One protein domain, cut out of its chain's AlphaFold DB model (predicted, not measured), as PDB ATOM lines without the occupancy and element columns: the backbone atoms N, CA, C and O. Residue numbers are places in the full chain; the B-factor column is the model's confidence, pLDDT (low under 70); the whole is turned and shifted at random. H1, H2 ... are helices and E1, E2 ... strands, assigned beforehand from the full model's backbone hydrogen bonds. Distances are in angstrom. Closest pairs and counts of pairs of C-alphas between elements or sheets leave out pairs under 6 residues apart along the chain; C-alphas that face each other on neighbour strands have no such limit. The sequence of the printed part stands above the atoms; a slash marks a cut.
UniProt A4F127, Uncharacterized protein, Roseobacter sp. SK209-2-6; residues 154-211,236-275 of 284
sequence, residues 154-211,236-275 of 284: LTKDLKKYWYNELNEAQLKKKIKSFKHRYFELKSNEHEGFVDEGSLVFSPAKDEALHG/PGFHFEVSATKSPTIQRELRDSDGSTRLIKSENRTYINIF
ATOM      1  N   LEU A 154     209.552 194.342 251.673       93.94
ATOM      2  CA  LEU A 154     208.338 195.160 251.701       93.94
ATOM      3  C   LEU A 154     208.566 196.551 251.093       93.94
ATOM      4  O   LEU A 154     207.769 196.975 250.256       93.94
ATOM      5  N   THR A 155     209.666 197.234 251.424       94.06
ATOM      6  CA  THR A 155     209.961 198.553 250.829       94.06
ATOM      7  C   THR A 155     210.237 198.474 249.336       94.06
ATOM      8  O   THR A 155     209.881 199.397 248.606       94.06
ATOM      9  N   LYS A 156     210.794 197.360 248.841       92.69
ATOM     10  CA  LYS A 156     210.935 197.117 247.393       92.69
ATOM     11  C   LYS A 156     209.579 197.073 246.684       92.69
ATOM     12  O   LYS A 156     209.465 197.597 245.582       92.69
ATOM     13  N   ASP A 157     208.557 196.485 247.304       93.88
ATOM     14  CA  ASP A 157     207.209 196.427 246.726       93.88
ATOM     15  C   ASP A 157     206.475 197.768 246.834       93.88
ATOM     16  O   ASP A 157     205.832 198.195 245.878       93.88
ATOM     17  N   LEU A 158     206.628 198.470 247.957       94.50
ATOM     18  CA  LEU A 158     206.047 199.797 248.179       94.50
ATOM     19  C   LEU A 158     206.609 200.876 247.239       94.50
ATOM     20  O   LEU A 158     205.934 201.870 246.973       94.50
ATOM     21  N   LYS A 159     207.824 200.686 246.715       92.88
ATOM     22  CA  LYS A 159     208.434 201.586 245.722       92.88
ATOM     23  C   LYS A 159     207.872 201.426 244.304       92.88
ATOM     24  O   LYS A 159     208.142 202.292 243.467       92.88
ATOM     25  N   LYS A 160     207.141 200.340 244.029       93.31
ATOM     26  CA  LYS A 160     206.503 200.058 242.733       93.31
ATOM     27  C   LYS A 160     205.136 200.736 242.640       93.31
ATOM     28  O   LYS A 160     204.565 201.134 243.653       93.31
ATOM     29  N   TYR A 161     204.575 200.793 241.437       93.62
ATOM     30  CA  TYR A 161     203.223 201.293 241.192       93.62
ATOM     31  C   TYR A 161     202.158 200.238 241.558       93.62
ATOM     32  O   TYR A 161     201.559 199.586 240.712       93.62
ATOM     33  N   TRP A 162     201.996 199.988 242.860       93.62
ATOM     34  CA  TRP A 162     201.273 198.824 243.395       93.62
ATOM     35  C   TRP A 162     199.748 198.983 243.482       93.62
ATOM     36  O   TRP A 162     199.064 197.991 243.741       93.62
ATOM     37  N   TYR A 163     199.234 200.207 243.334       91.88
ATOM     38  CA  TYR A 163     197.810 200.541 243.461       91.88
ATOM     39  C   TYR A 163     197.109 200.747 242.111       91.88
ATOM     40  O   TYR A 163     195.927 201.092 242.094       91.88
ATOM     41  N   ASN A 164     197.813 200.517 240.998       88.75
ATOM     42  CA  ASN A 164     197.238 200.613 239.661       88.75
ATOM     43  C   ASN A 164     196.018 199.694 239.515       88.75
ATOM     44  O   ASN A 164     196.068 198.543 239.950       88.75
ATOM     45  N   GLU A 165     194.950 200.207 238.899       88.25
ATOM     46  CA  GLU A 165     193.722 199.463 238.558       88.25
ATOM     47  C   GLU A 165     193.003 198.767 239.728       88.25
ATOM     48  O   GLU A 165     192.073 197.988 239.521       88.25
ATOM     49  N   LEU A 166     193.376 199.059 240.977       94.69
ATOM     50  CA  LEU A 166     192.698 198.481 242.128       94.69
ATOM     51  C   LEU A 166     191.383 199.212 242.397       94.69
ATOM     52  O   LEU A 166     191.346 200.436 242.533       94.69
ATOM     53  N   ASN A 167     190.309 198.449 242.582       95.06
ATOM     54  CA  ASN A 167     189.119 198.965 243.251       95.06
ATOM     55  C   ASN A 167     189.332 199.043 244.775       95.06
ATOM     56  O   ASN A 167     190.322 198.546 245.322       95.06
ATOM     57  N   GLU A 168     188.380 199.640 245.492       95.88
ATOM     58  CA  GLU A 168     188.505 199.878 246.933       95.88
ATOM     59  C   GLU A 168     188.704 198.584 247.746       95.88
ATOM     60  O   GLU A 168     189.531 198.535 248.662       95.88
ATOM     61  N   ALA A 169     188.003 197.501 247.399       96.62
ATOM     62  CA  ALA A 169     188.125 196.222 248.097       96.62
ATOM     63  C   ALA A 169     189.503 195.574 247.871       96.62
ATOM     64  O   ALA A 169     190.138 195.088 248.814       96.62
ATOM     65  N   GLN A 170     189.997 195.606 246.631       97.62
ATOM     66  CA  GLN A 170     191.330 195.115 246.277       97.62
ATOM     67  C   GLN A 170     192.425 195.948 246.952       97.62
ATOM     68  O   GLN A 170     193.382 195.382 247.486       97.62
ATOM     69  N   LEU A 171     192.255 197.271 247.007       97.25
ATOM     70  CA  LEU A 171     193.155 198.189 247.697       97.25
ATOM     71  C   LEU A 171     193.239 197.870 249.196       97.25
ATOM     72  O   LEU A 171     194.337 197.693 249.730       97.25
ATOM     73  N   LYS A 172     192.094 197.700 249.871       96.69
ATOM     74  CA  LYS A 172     192.038 197.287 251.286       96.69
ATOM     75  C   LYS A 172     192.758 195.959 251.516       96.69
ATOM     76  O   LYS A 172     193.557 195.844 252.447       96.69
ATOM     77  N   LYS A 173     192.533 194.962 250.650       97.25
ATOM     78  CA  LYS A 173     193.216 193.660 250.723       97.25
ATOM     79  C   LYS A 173     194.730 193.806 250.548       97.25
ATOM     80  O   LYS A 173     195.492 193.194 251.299       97.25
ATOM     81  N   LYS A 174     195.171 194.637 249.600       97.19
ATOM     82  CA  LYS A 174     196.592 194.894 249.339       97.19
ATOM     83  C   LYS A 174     197.275 195.562 250.533       97.19
ATOM     84  O   LYS A 174     198.309 195.076 250.985       97.19
ATOM     85  N   ILE A 175     196.658 196.597 251.107       96.38
ATOM     86  CA  ILE A 175     197.155 197.273 252.315       96.38
ATOM     87  C   ILE A 175     197.195 196.307 253.505       96.38
ATOM     88  O   ILE A 175     198.188 196.275 254.229       96.38
ATOM     89  N   LYS A 176     196.165 195.469 253.692       96.12
ATOM     90  CA  LYS A 176     196.149 194.443 254.747       96.12
ATOM     91  C   LYS A 176     197.295 193.439 254.582       96.12
ATOM     92  O   LYS A 176     197.929 193.077 255.569       96.12
ATOM     93  N   SER A 177     197.589 193.022 253.352       96.19
ATOM     94  CA  SER A 177     198.726 192.142 253.053       96.19
ATOM     95  C   SER A 177     200.064 192.804 253.393       96.19
ATOM     96  O   SER A 177     200.908 192.178 254.034       96.19
ATOM     97  N   PHE A 178     200.246 194.081 253.043       96.25
ATOM     98  CA  PHE A 178     201.434 194.833 253.450       96.25
ATOM     99  C   PHE A 178     201.544 194.957 254.968       96.25
ATOM    100  O   PHE A 178     202.620 194.741 255.515       96.25
ATOM    101  N   LYS A 179     200.434 195.249 255.650       95.44
ATOM    102  CA  LYS A 179     200.368 195.314 257.110       95.44
ATOM    103  C   LYS A 179     200.810 194.001 257.752       95.44
ATOM    104  O   LYS A 179     201.652 194.032 258.636       95.44
ATOM    105  N   HIS A 180     200.304 192.862 257.283       94.62
ATOM    106  CA  HIS A 180     200.704 191.552 257.803       94.62
ATOM    107  C   HIS A 180     202.217 191.319 257.677       94.62
ATOM    108  O   HIS A 180     202.879 191.091 258.682       94.62
ATOM    109  N   ARG A 181     202.773 191.525 256.475       94.50
ATOM    110  CA  ARG A 181     204.223 191.429 256.222       94.50
ATOM    111  C   ARG A 181     205.052 192.412 257.046       94.50
ATOM    112  O   ARG A 181     206.210 192.153 257.329       94.50
ATOM    113  N   TYR A 182     204.491 193.567 257.389       93.69
ATOM    114  CA  TYR A 182     205.159 194.535 258.250       93.69
ATOM    115  C   TYR A 182     205.220 194.053 259.700       93.69
ATOM    116  O   TYR A 182     206.252 194.188 260.343       93.69
ATOM    117  N   PHE A 183     204.145 193.439 260.201       93.44
ATOM    118  CA  PHE A 183     204.122 192.858 261.543       93.44
ATOM    119  C   PHE A 183     205.059 191.662 261.705       93.44
ATOM    120  O   PHE A 183     205.574 191.470 262.800       93.44
ATOM    121  N   GLU A 184     205.340 190.915 260.638       92.94
ATOM    122  CA  GLU A 184     206.381 189.874 260.639       92.94
ATOM    123  C   GLU A 184     207.787 190.442 260.918       92.94
ATOM    124  O   GLU A 184     208.657 189.713 261.378       92.94
ATOM    125  N   LEU A 185     208.012 191.740 260.671       92.44
ATOM    126  CA  LEU A 185     209.276 192.432 260.959       92.44
ATOM    127  C   LEU A 185     209.332 193.011 262.380       92.44
ATOM    128  O   LEU A 185     210.327 193.635 262.755       92.44
ATOM    129  N   LYS A 186     208.256 192.881 263.163       92.81
ATOM    130  CA  LYS A 186     208.216 193.396 264.530       92.81
ATOM    131  C   LYS A 186     209.155 192.573 265.413       92.81
ATOM    132  O   LYS A 186     209.102 191.348 265.397       92.81
ATOM    133  N   SER A 187     209.993 193.246 266.197       88.38
ATOM    134  CA  SER A 187     210.837 192.564 267.178       88.38
ATOM    135  C   SER A 187     210.049 192.214 268.438       88.38
ATOM    136  O   SER A 187     209.203 192.987 268.888       88.38
ATOM    137  N   ASN A 188     210.360 191.055 269.018       86.31
ATOM    138  CA  ASN A 188     209.905 190.681 270.358       86.31
ATOM    139  C   ASN A 188     210.783 191.306 271.456       86.31
ATOM    140  O   ASN A 188     210.327 191.463 272.583       86.31
ATOM    141  N   GLU A 189     212.028 191.657 271.127       85.88
ATOM    142  CA  GLU A 189     213.037 192.175 272.065       85.88
ATOM    143  C   GLU A 189     213.112 193.706 272.070       85.88
ATOM    144  O   GLU A 189     213.543 194.315 273.046       85.88
ATOM    145  N   HIS A 190     212.700 194.342 270.973       85.19
ATOM    146  CA  HIS A 190     212.742 195.790 270.811       85.19
ATOM    147  C   HIS A 190     211.348 196.339 270.517       85.19
ATOM    148  O   HIS A 190     210.577 195.732 269.775       85.19
ATOM    149  N   GLU A 191     211.043 197.535 271.023       85.75
ATOM    150  CA  GLU A 191     209.777 198.226 270.760       85.75
ATOM    151  C   GLU A 191     209.728 198.816 269.335       85.75
ATOM    152  O   GLU A 191     209.630 200.027 269.154       85.75
ATOM    153  N   GLY A 192     209.820 197.991 268.288       92.31
ATOM    154  CA  GLY A 192     209.806 198.477 266.907       92.31
ATOM    155  C   GLY A 192     209.947 197.397 265.839       92.31
ATOM    156  O   GLY A 192     209.822 196.199 266.097       92.31
ATOM    157  N   PHE A 193     210.192 197.851 264.613       95.12
ATOM    158  CA  PHE A 193     210.327 197.004 263.430       95.12
ATOM    159  C   PHE A 193     211.790 196.917 263.012       95.12
ATOM    160  O   PHE A 193     212.430 197.947 262.810       95.12
ATOM    161  N   VAL A 194     212.312 195.700 262.880       94.50
ATOM    162  CA  VAL A 194     213.715 195.468 262.535       94.50
ATOM    163  C   VAL A 194     213.859 195.321 261.029       94.50
ATOM    164  O   VAL A 194     213.133 194.561 260.388       94.50
ATOM    165  N   ASP A 195     214.800 196.066 260.461       93.88
ATOM    166  CA  ASP A 195     215.128 195.995 259.043       93.88
ATOM    167  C   ASP A 195     216.291 195.017 258.762       93.88
ATOM    168  O   ASP A 195     216.997 194.555 259.663       93.88
ATOM    169  N   GLU A 196     216.536 194.716 257.484       92.19
ATOM    170  CA  GLU A 196     217.650 193.854 257.046       92.19
ATOM    171  C   GLU A 196     219.032 194.438 257.425       92.19
ATOM    172  O   GLU A 196     220.028 193.719 257.501       92.19
ATOM    173  N   GLY A 197     219.109 195.748 257.681       89.31
ATOM    174  CA  GLY A 197     220.298 196.473 258.122       89.31
ATOM    175  C   GLY A 197     220.570 196.407 259.627       89.31
ATOM    176  O   GLY A 197     221.542 197.028 260.079       89.31
ATOM    177  N   SER A 198     219.776 195.647 260.391       91.12
ATOM    178  CA  SER A 198     219.865 195.541 261.855       91.12
ATOM    179  C   SER A 198     219.553 196.859 262.587       91.12
ATOM    180  O   SER A 198     220.070 197.093 263.685       91.12
ATOM    181  N   LEU A 199     218.724 197.721 261.992       93.88
ATOM    182  CA  LEU A 199     218.158 198.906 262.635       93.88
ATOM    183  C   LEU A 199     216.744 198.613 263.143       93.88
ATOM    184  O   LEU A 199     215.976 197.922 262.475       93.88
ATOM    185  N   VAL A 200     216.398 199.164 264.304       95.31
ATOM    186  CA  VAL A 200     215.035 199.157 264.848       95.31
ATOM    187  C   VAL A 200     214.380 200.478 264.488       95.31
ATOM    188  O   VAL A 200     214.927 201.527 264.802       95.31
ATOM    189  N   PHE A 201     213.213 200.431 263.857       95.50
ATOM    190  CA  PHE A 201     212.380 201.593 263.575       95.50
ATOM    191  C   PHE A 201     211.168 201.576 264.501       95.50
ATOM    192  O   PHE A 201     210.226 200.804 264.295       95.50
ATOM    193  N   SER A 202     211.193 202.435 265.510       94.56
ATOM    194  CA  SER A 202     210.135 202.574 266.506       94.56
ATOM    195  C   SER A 202     209.264 203.779 266.155       94.56
ATOM    196  O   SER A 202     209.777 204.894 266.094       94.56
ATOM    197  N   PRO A 203     207.960 203.610 265.870       93.19
ATOM    198  CA  PRO A 203     207.077 204.748 265.634       93.19
ATOM    199  C   PRO A 203     207.069 205.678 266.852       93.19
ATOM    200  O   PRO A 203     206.902 205.199 267.973       93.19
ATOM    201  N   ALA A 204     207.197 206.989 266.638       89.06
ATOM    202  CA  ALA A 204     207.185 207.956 267.730       89.06
ATOM    203  C   ALA A 204     205.897 207.855 268.576       89.06
ATOM    204  O   ALA A 204     204.791 207.632 268.057       89.06
ATOM    205  N   LYS A 205     206.048 208.029 269.894       87.06
ATOM    206  CA  LYS A 205     204.926 208.152 270.840       87.06
ATOM    207  C   LYS A 205     204.160 209.446 270.568       87.06
ATOM    208  O   LYS A 205     204.740 210.384 270.032       87.06
ATOM    209  N   ASP A 206     202.868 209.498 270.899       83.25
ATOM    210  CA  ASP A 206     202.046 210.668 270.540       83.25
ATOM    211  C   ASP A 206     202.513 211.946 271.258       83.25
ATOM    212  O   ASP A 206     202.451 213.029 270.688       83.25
ATOM    213  N   GLU A 207     203.096 211.810 272.449       79.69
ATOM    214  CA  GLU A 207     203.670 212.897 273.249       79.69
ATOM    215  C   GLU A 207     205.019 213.401 272.698       79.69
ATOM    216  O   GLU A 207     205.426 214.531 272.969       79.69
ATOM    217  N   ALA A 208     205.710 212.569 271.909       74.12
ATOM    218  CA  ALA A 208     206.971 212.898 271.241       74.12
ATOM    219  C   ALA A 208     206.756 213.502 269.840       74.12
ATOM    220  O   ALA A 208     207.715 213.880 269.161       74.12
ATOM    221  N   LEU A 209     205.499 213.616 269.393       70.38
ATOM    222  CA  LEU A 209     205.129 214.323 268.169       70.38
ATOM    223  C   LEU A 209     205.224 215.832 268.426       70.38
ATOM    224  O   LEU A 209     204.234 216.524 268.632       70.38
ATOM    225  N   HIS A 210     206.450 216.347 268.476       57.34
ATOM    226  CA  HIS A 210     206.702 217.769 268.676       57.34
ATOM    227  C   HIS A 210     206.387 218.550 267.388       57.34
ATOM    228  O   HIS A 210     206.854 218.200 266.303       57.34
ATOM    229  N   GLY A 211     205.577 219.605 267.512       50.34
ATOM    230  CA  GLY A 211     205.166 220.465 266.402       50.34
ATOM    231  C   GLY A 211     206.261 221.470 266.034       50.34
ATOM    232  O   GLY A 211     206.450 222.447 266.739       50.34
ATOM    233  N   PRO A 236     201.154 215.181 260.834       84.06
ATOM    234  CA  PRO A 236     202.177 216.183 261.122       84.06
ATOM    235  C   PRO A 236     203.116 215.765 262.262       84.06
ATOM    236  O   PRO A 236     202.673 215.295 263.305       84.06
ATOM    237  N   GLY A 237     204.428 215.914 262.058       83.25
ATOM    238  CA  GLY A 237     205.444 215.572 263.065       83.25
ATOM    239  C   GLY A 237     205.693 214.070 263.266       83.25
ATOM    240  O   GLY A 237     206.570 213.700 264.051       83.25
ATOM    241  N   PHE A 238     204.974 213.190 262.558       88.75
ATOM    242  CA  PHE A 238     205.210 211.751 262.646       88.75
ATOM    243  C   PHE A 238     206.595 211.373 262.116       88.75
ATOM    244  O   PHE A 238     206.969 211.709 260.992       88.75
ATOM    245  N   HIS A 239     207.327 210.618 262.926       90.44
ATOM    246  CA  HIS A 239     208.652 210.101 262.618       90.44
ATOM    247  C   HIS A 239     208.868 208.751 263.310       90.44
ATOM    248  O   HIS A 239     208.055 208.302 264.121       90.44
ATOM    249  N   PHE A 240     209.978 208.106 262.969       92.19
ATOM    250  CA  PHE A 240     210.480 206.917 263.639       92.19
ATOM    251  C   PHE A 240     211.715 207.281 264.454       92.19
ATOM    252  O   PHE A 240     212.626 207.938 263.946       92.19
ATOM    253  N   GLU A 241     211.755 206.827 265.698       92.31
ATOM    254  CA  GLU A 241     212.967 206.754 266.500       92.31
ATOM    255  C   GLU A 241     213.732 205.509 266.052       92.31
ATOM    256  O   GLU A 241     213.249 204.382 266.168       92.31
ATOM    257  N   VAL A 242     214.902 205.718 265.454       92.81
ATOM    258  CA  VAL A 242     215.702 204.643 264.872       92.81
ATOM    259  C   VAL A 242     216.915 204.381 265.739       92.81
ATOM    260  O   VAL A 242     217.646 205.319 266.048       92.81
ATOM    261  N   SER A 243     217.139 203.120 266.104       92.88
ATOM    262  CA  SER A 243     218.268 202.652 266.918       92.88
ATOM    263  C   SER A 243     218.933 201.418 266.296       92.88
ATOM    264  O   SER A 243     218.452 200.861 265.306       92.88
ATOM    265  N   ALA A 244     220.084 201.003 266.830       91.69
ATOM    266  CA  ALA A 244     220.781 199.798 266.386       91.69
ATOM    267  C   ALA A 244     220.442 198.605 267.294       91.69
ATOM    268  O   ALA A 244     220.440 198.730 268.511       91.69
ATOM    269  N   THR A 245     220.210 197.431 266.700       89.94
ATOM    270  CA  THR A 245     219.918 196.188 267.455       89.94
ATOM    271  C   THR A 245     221.149 195.607 268.159       89.94
ATOM    272  O   THR A 245     221.044 195.042 269.238       89.94
ATOM    273  N   LYS A 246     222.335 195.726 267.543       85.56
ATOM    274  CA  LYS A 246     223.568 195.018 267.954       85.56
ATOM    275  C   LYS A 246     224.637 195.912 268.583       85.56
ATOM    276  O   LYS A 246     225.748 195.454 268.829       85.56
ATOM    277  N   SER A 247     224.360 197.201 268.751       85.19
ATOM    278  CA  SER A 247     225.347 198.187 269.196       85.19
ATOM    279  C   SER A 247     224.657 199.303 269.974       85.19
ATOM    280  O   SER A 247     223.562 199.704 269.583       85.19
ATOM    281  N   PRO A 248     225.301 199.862 271.016       85.25
ATOM    282  CA  PRO A 248     224.778 201.033 271.714       85.25
ATOM    283  C   PRO A 248     224.717 202.272 270.810       85.25
ATOM    284  O   PRO A 248     223.992 203.212 271.116       85.25
ATOM    285  N   THR A 249     225.466 202.295 269.702       87.12
ATOM    286  CA  THR A 249     225.497 203.417 268.757       87.12
ATOM    287  C   THR A 249     225.227 202.987 267.317       87.12
ATOM    288  O   THR A 249     225.550 201.877 266.884       87.12
ATOM    289  N   ILE A 250     224.643 203.902 266.547       86.94
ATOM    290  CA  ILE A 250     224.343 203.748 265.129       86.94
ATOM    291  C   ILE A 250     225.602 204.041 264.319       86.94
ATOM    292  O   ILE A 250     226.065 205.175 264.235       86.94
ATOM    293  N   GLN A 251     226.110 203.016 263.640       87.25
ATOM    294  CA  GLN A 251     227.195 203.140 262.669       87.25
ATOM    295  C   GLN A 251     226.683 202.720 261.288       87.25
ATOM    296  O   GLN A 251     226.822 201.568 260.859       87.25
ATOM    297  N   ARG A 252     225.996 203.654 260.619       86.38
ATOM    298  CA  ARG A 252     225.342 203.447 259.318       86.38
ATOM    299  C   ARG A 252     225.456 204.676 258.421       86.38
ATOM    300  O   ARG A 252     225.581 205.802 258.901       86.38
ATOM    301  N   GLU A 253     225.368 204.423 257.122       88.94
ATOM    302  CA  GLU A 253     225.083 205.426 256.100       88.94
ATOM    303  C   GLU A 253     223.572 205.512 255.908       88.94
ATOM    304  O   GLU A 253     222.922 204.510 255.598       88.94
ATOM    305  N   LEU A 254     223.022 206.706 256.102       89.12
ATOM    306  CA  LEU A 254     221.608 206.999 255.904       89.12
ATOM    307  C   LEU A 254     221.458 208.011 254.773       89.12
ATOM    308  O   LEU A 254     222.351 208.821 254.538       89.12
ATOM    309  N   ARG A 255     220.340 207.957 254.053       88.69
ATOM    310  CA  ARG A 255     220.074 208.838 252.910       88.69
ATOM    311  C   ARG A 255     218.876 209.718 253.184       88.69
ATOM    312  O   ARG A 255     217.891 209.231 253.725       88.69
ATOM    313  N   ASP A 256     218.937 210.965 252.743       81.62
ATOM    314  CA  ASP A 256     217.763 211.832 252.711       81.62
ATOM    315  C   ASP A 256     216.884 211.582 251.461       81.62
ATOM    316  O   ASP A 256     217.200 210.781 250.561       81.62
ATOM    317  N   SER A 257     215.753 212.288 251.398       78.12
ATOM    318  CA  SER A 257     214.829 212.331 250.252       78.12
ATOM    319  C   SER A 257     215.481 212.758 248.935       78.12
ATOM    320  O   SER A 257     215.040 212.327 247.863       78.12
ATOM    321  N   ASP A 258     216.515 213.594 249.004       77.56
ATOM    322  CA  ASP A 258     217.177 214.207 247.854       77.56
ATOM    323  C   ASP A 258     218.329 213.332 247.322       77.56
ATOM    324  O   ASP A 258     218.694 213.424 246.153       77.56
ATOM    325  N   GLY A 259     218.783 212.348 248.105       78.19
ATOM    326  CA  GLY A 259     219.849 211.406 247.754       78.19
ATOM    327  C   GLY A 259     221.175 211.679 248.451       78.19
ATOM    328  O   GLY A 259     222.096 210.875 248.295       78.19
ATOM    329  N   SER A 260     221.262 212.745 249.246       82.56
ATOM    330  CA  SER A 260     222.432 213.044 250.059       82.56
ATOM    331  C   SER A 260     222.619 211.933 251.084       82.56
ATOM    332  O   SER A 260     221.667 211.485 251.729       82.56
ATOM    333  N   THR A 261     223.855 211.464 251.219       86.62
ATOM    334  CA  THR A 261     224.209 210.418 252.179       86.62
ATOM    335  C   THR A 261     224.866 211.058 253.392       86.62
ATOM    336  O   THR A 261     225.778 211.868 253.255       86.62
ATOM    337  N   ARG A 262     224.411 210.675 254.581       85.88
ATOM    338  CA  ARG A 262     224.971 211.081 255.864       85.88
ATOM    339  C   ARG A 262     225.568 209.865 256.559       85.88
ATOM    340  O   ARG A 262     224.880 208.870 256.793       85.88
ATOM    341  N   LEU A 263     226.841 209.965 256.924       85.75
ATOM    342  CA  LEU A 263     227.523 208.953 257.720       85.75
ATOM    343  C   LEU A 263     227.303 209.243 259.211       85.75
ATOM    344  O   LEU A 263     227.794 210.243 259.719       85.75
ATOM    345  N   ILE A 264     226.594 208.367 259.926       84.44
ATOM    346  CA  ILE A 264     226.333 208.549 261.371       84.44
ATOM    347  C   ILE A 264     227.517 208.089 262.241       84.44
ATOM    348  O   ILE A 264     227.612 208.450 263.413       84.44
ATOM    349  N   LYS A 265     228.466 207.336 261.665       77.56
ATOM    350  CA  LYS A 265     229.632 206.782 262.377       77.56
ATOM    351  C   LYS A 265     230.460 207.846 263.118       77.56
ATOM    352  O   LYS A 265     230.996 207.543 264.175       77.56
ATOM    353  N   SER A 266     230.561 209.067 262.594       70.06
ATOM    354  CA  SER A 266     231.349 210.153 263.196       70.06
ATOM    355  C   SER A 266     230.702 210.792 264.429       70.06
ATOM    356  O   SER A 266     231.365 211.552 265.126       70.06
ATOM    357  N   GLU A 267     229.431 210.498 264.715       72.06
ATOM    358  CA  GLU A 267     228.653 211.191 265.751       72.06
ATOM    359  C   GLU A 267     228.252 210.285 266.935       72.06
ATOM    360  O   GLU A 267     227.622 210.768 267.870       72.06
ATOM    361  N   ASN A 268     228.579 208.980 266.907       78.50
ATOM    362  CA  ASN A 268     228.322 208.003 267.987       78.50
ATOM    363  C   ASN A 268     226.910 208.082 268.617       78.50
ATOM    364  O   ASN A 268     226.737 207.982 269.831       78.50
ATOM    365  N   ARG A 269     225.870 208.253 267.795       81.94
ATOM    366  CA  ARG A 269     224.493 208.441 268.278       81.94
ATOM    367  C   ARG A 269     223.837 207.127 268.684       81.94
ATOM    368  O   ARG A 269     223.896 206.164 267.931       81.94
ATOM    369  N   THR A 270     223.115 207.114 269.801       87.38
ATOM    370  CA  THR A 270     222.305 205.962 270.251       87.38
ATOM    371  C   THR A 270     220.988 205.820 269.482       87.38
ATOM    372  O   THR A 270     220.515 204.711 269.248       87.38
ATOM    373  N   TYR A 271     220.418 206.946 269.043       88.81
ATOM    374  CA  TYR A 271     219.220 206.989 268.204       88.81
ATOM    375  C   TYR A 271     219.224 208.179 267.233       88.81
ATOM    376  O   TYR A 271     219.938 209.170 267.450       88.81
ATOM    377  N   ILE A 272     218.399 208.119 266.188       88.88
ATOM    378  CA  ILE A 272     218.129 209.222 265.254       88.88
ATOM    379  C   ILE A 272     216.653 209.237 264.848       88.88
ATOM    380  O   ILE A 272     216.046 208.184 264.689       88.88
ATOM    381  N   ASN A 273     216.090 210.428 264.649       89.44
ATOM    382  CA  ASN A 273     214.720 210.570 264.166       89.44
ATOM    383  C   ASN A 273     214.724 210.560 262.635       89.44
ATOM    384  O   ASN A 273     215.425 211.367 262.016       89.44
ATOM    385  N   ILE A 274     213.942 209.659 262.040       90.31
ATOM    386  CA  ILE A 274     213.779 209.538 260.588       90.31
ATOM    387  C   ILE A 274     212.306 209.705 260.226       90.31
ATOM    388  O   ILE A 274     211.441 208.983 260.721       90.31
ATOM    389  N   PHE A 275     212.020 210.644 259.333       89.81
ATOM    390  CA  PHE A 275     210.666 210.923 258.856       89.81
ATOM    391  C   PHE A 275     210.276 209.991 257.698       89.81
ATOM    392  O   PHE A 275     211.155 209.433 257.036       89.81
TER     393      PHE A 275
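AT A GLANCE: This is residues 154 to 211 and 236 to 275 of the 284 residues of an uncharacterized protein of Roseobacter sp. SK209-2-6 (UniProt A4F127). A small sheet of three antiparallel strands, E1, E2 and E5, sits in the middle of a loose model, with a helical arm at one end and a small hairpin at the other. The arm is the long helix H2, with the short H1 near the end of H2 that is closer to the sheet; at the far end are the hairpin E3 and E4 and the short H3. The printed part has 98 residues with three named helices and five named strands, in the order H1 H2 E1 E2 E3 E4 H3 E5; the class is mixed, helices and strands, with 45 residues in named elements, under half. The whole is loose, with a radius of gyration of the C-alphas of 15.7 A and spans of 47 by 32 by 31 A.

IN THESE COORDINATES: Find C-alpha 154 at (208.338, 195.160, 251.701), where H1 begins; it runs to residue 158. H2, residues 168 to 183, starts with C-alpha 168 at (188.505, 199.878, 246.933) and is 22.5 A long. Next come E1, residues 199 to 203, 12.9 A, and, past the cut, E2, residues 240 to 244, 12.8 A. Then read E3, residues 253 to 255, E4, residues 261 to 263, and H3, residues 264 to 267. E5, residues 271 to 274, 9.7 A, ends with C-alpha 274 at (213.779, 209.538, 260.588).

HOW THE PARTS SIT: Start at H1, which only just touches H2, with 3 pairs of C-alphas within 8 A; the closest are those of Leu 154 and Phe 178, 7.1 A apart, and H2 touches it with residues 178 to 182 alone. Neither helix is on the sheet, whose order is E1, E2, E5. Residues 193 to 194 pair antiparallel with residues 200 to 201 of E1. E1 and E2 are antiparallel at 155 degrees, with N 200 and O 243 at 2.8 A. E2 and E5 are antiparallel at 142 degrees, with N 242 and O 272 at 2.8 A. E3 and E4 form a hairpin at 150 degrees, with N 262 and O 254 at 2.8 A; E3 is apart from E1, E2 and E5, and so is E4. H3 is not on the sheet. In H1 and H2 every O i to N i+4 pair is within hydrogen-bond range; H3 is too short for such a pair.

THE WHOLE: The two C-alphas farthest apart are those of Asn 167 and Ser 266, 48.0 A. Residues 212 to 235 are not printed, and C-alphas 211 and 236 are 7.4 A apart across this cut. The link from H2 to E1, 15 residues, is long. Mean pLDDT of the printed part is 88.6; look for values under 70 at residues 210 to 211.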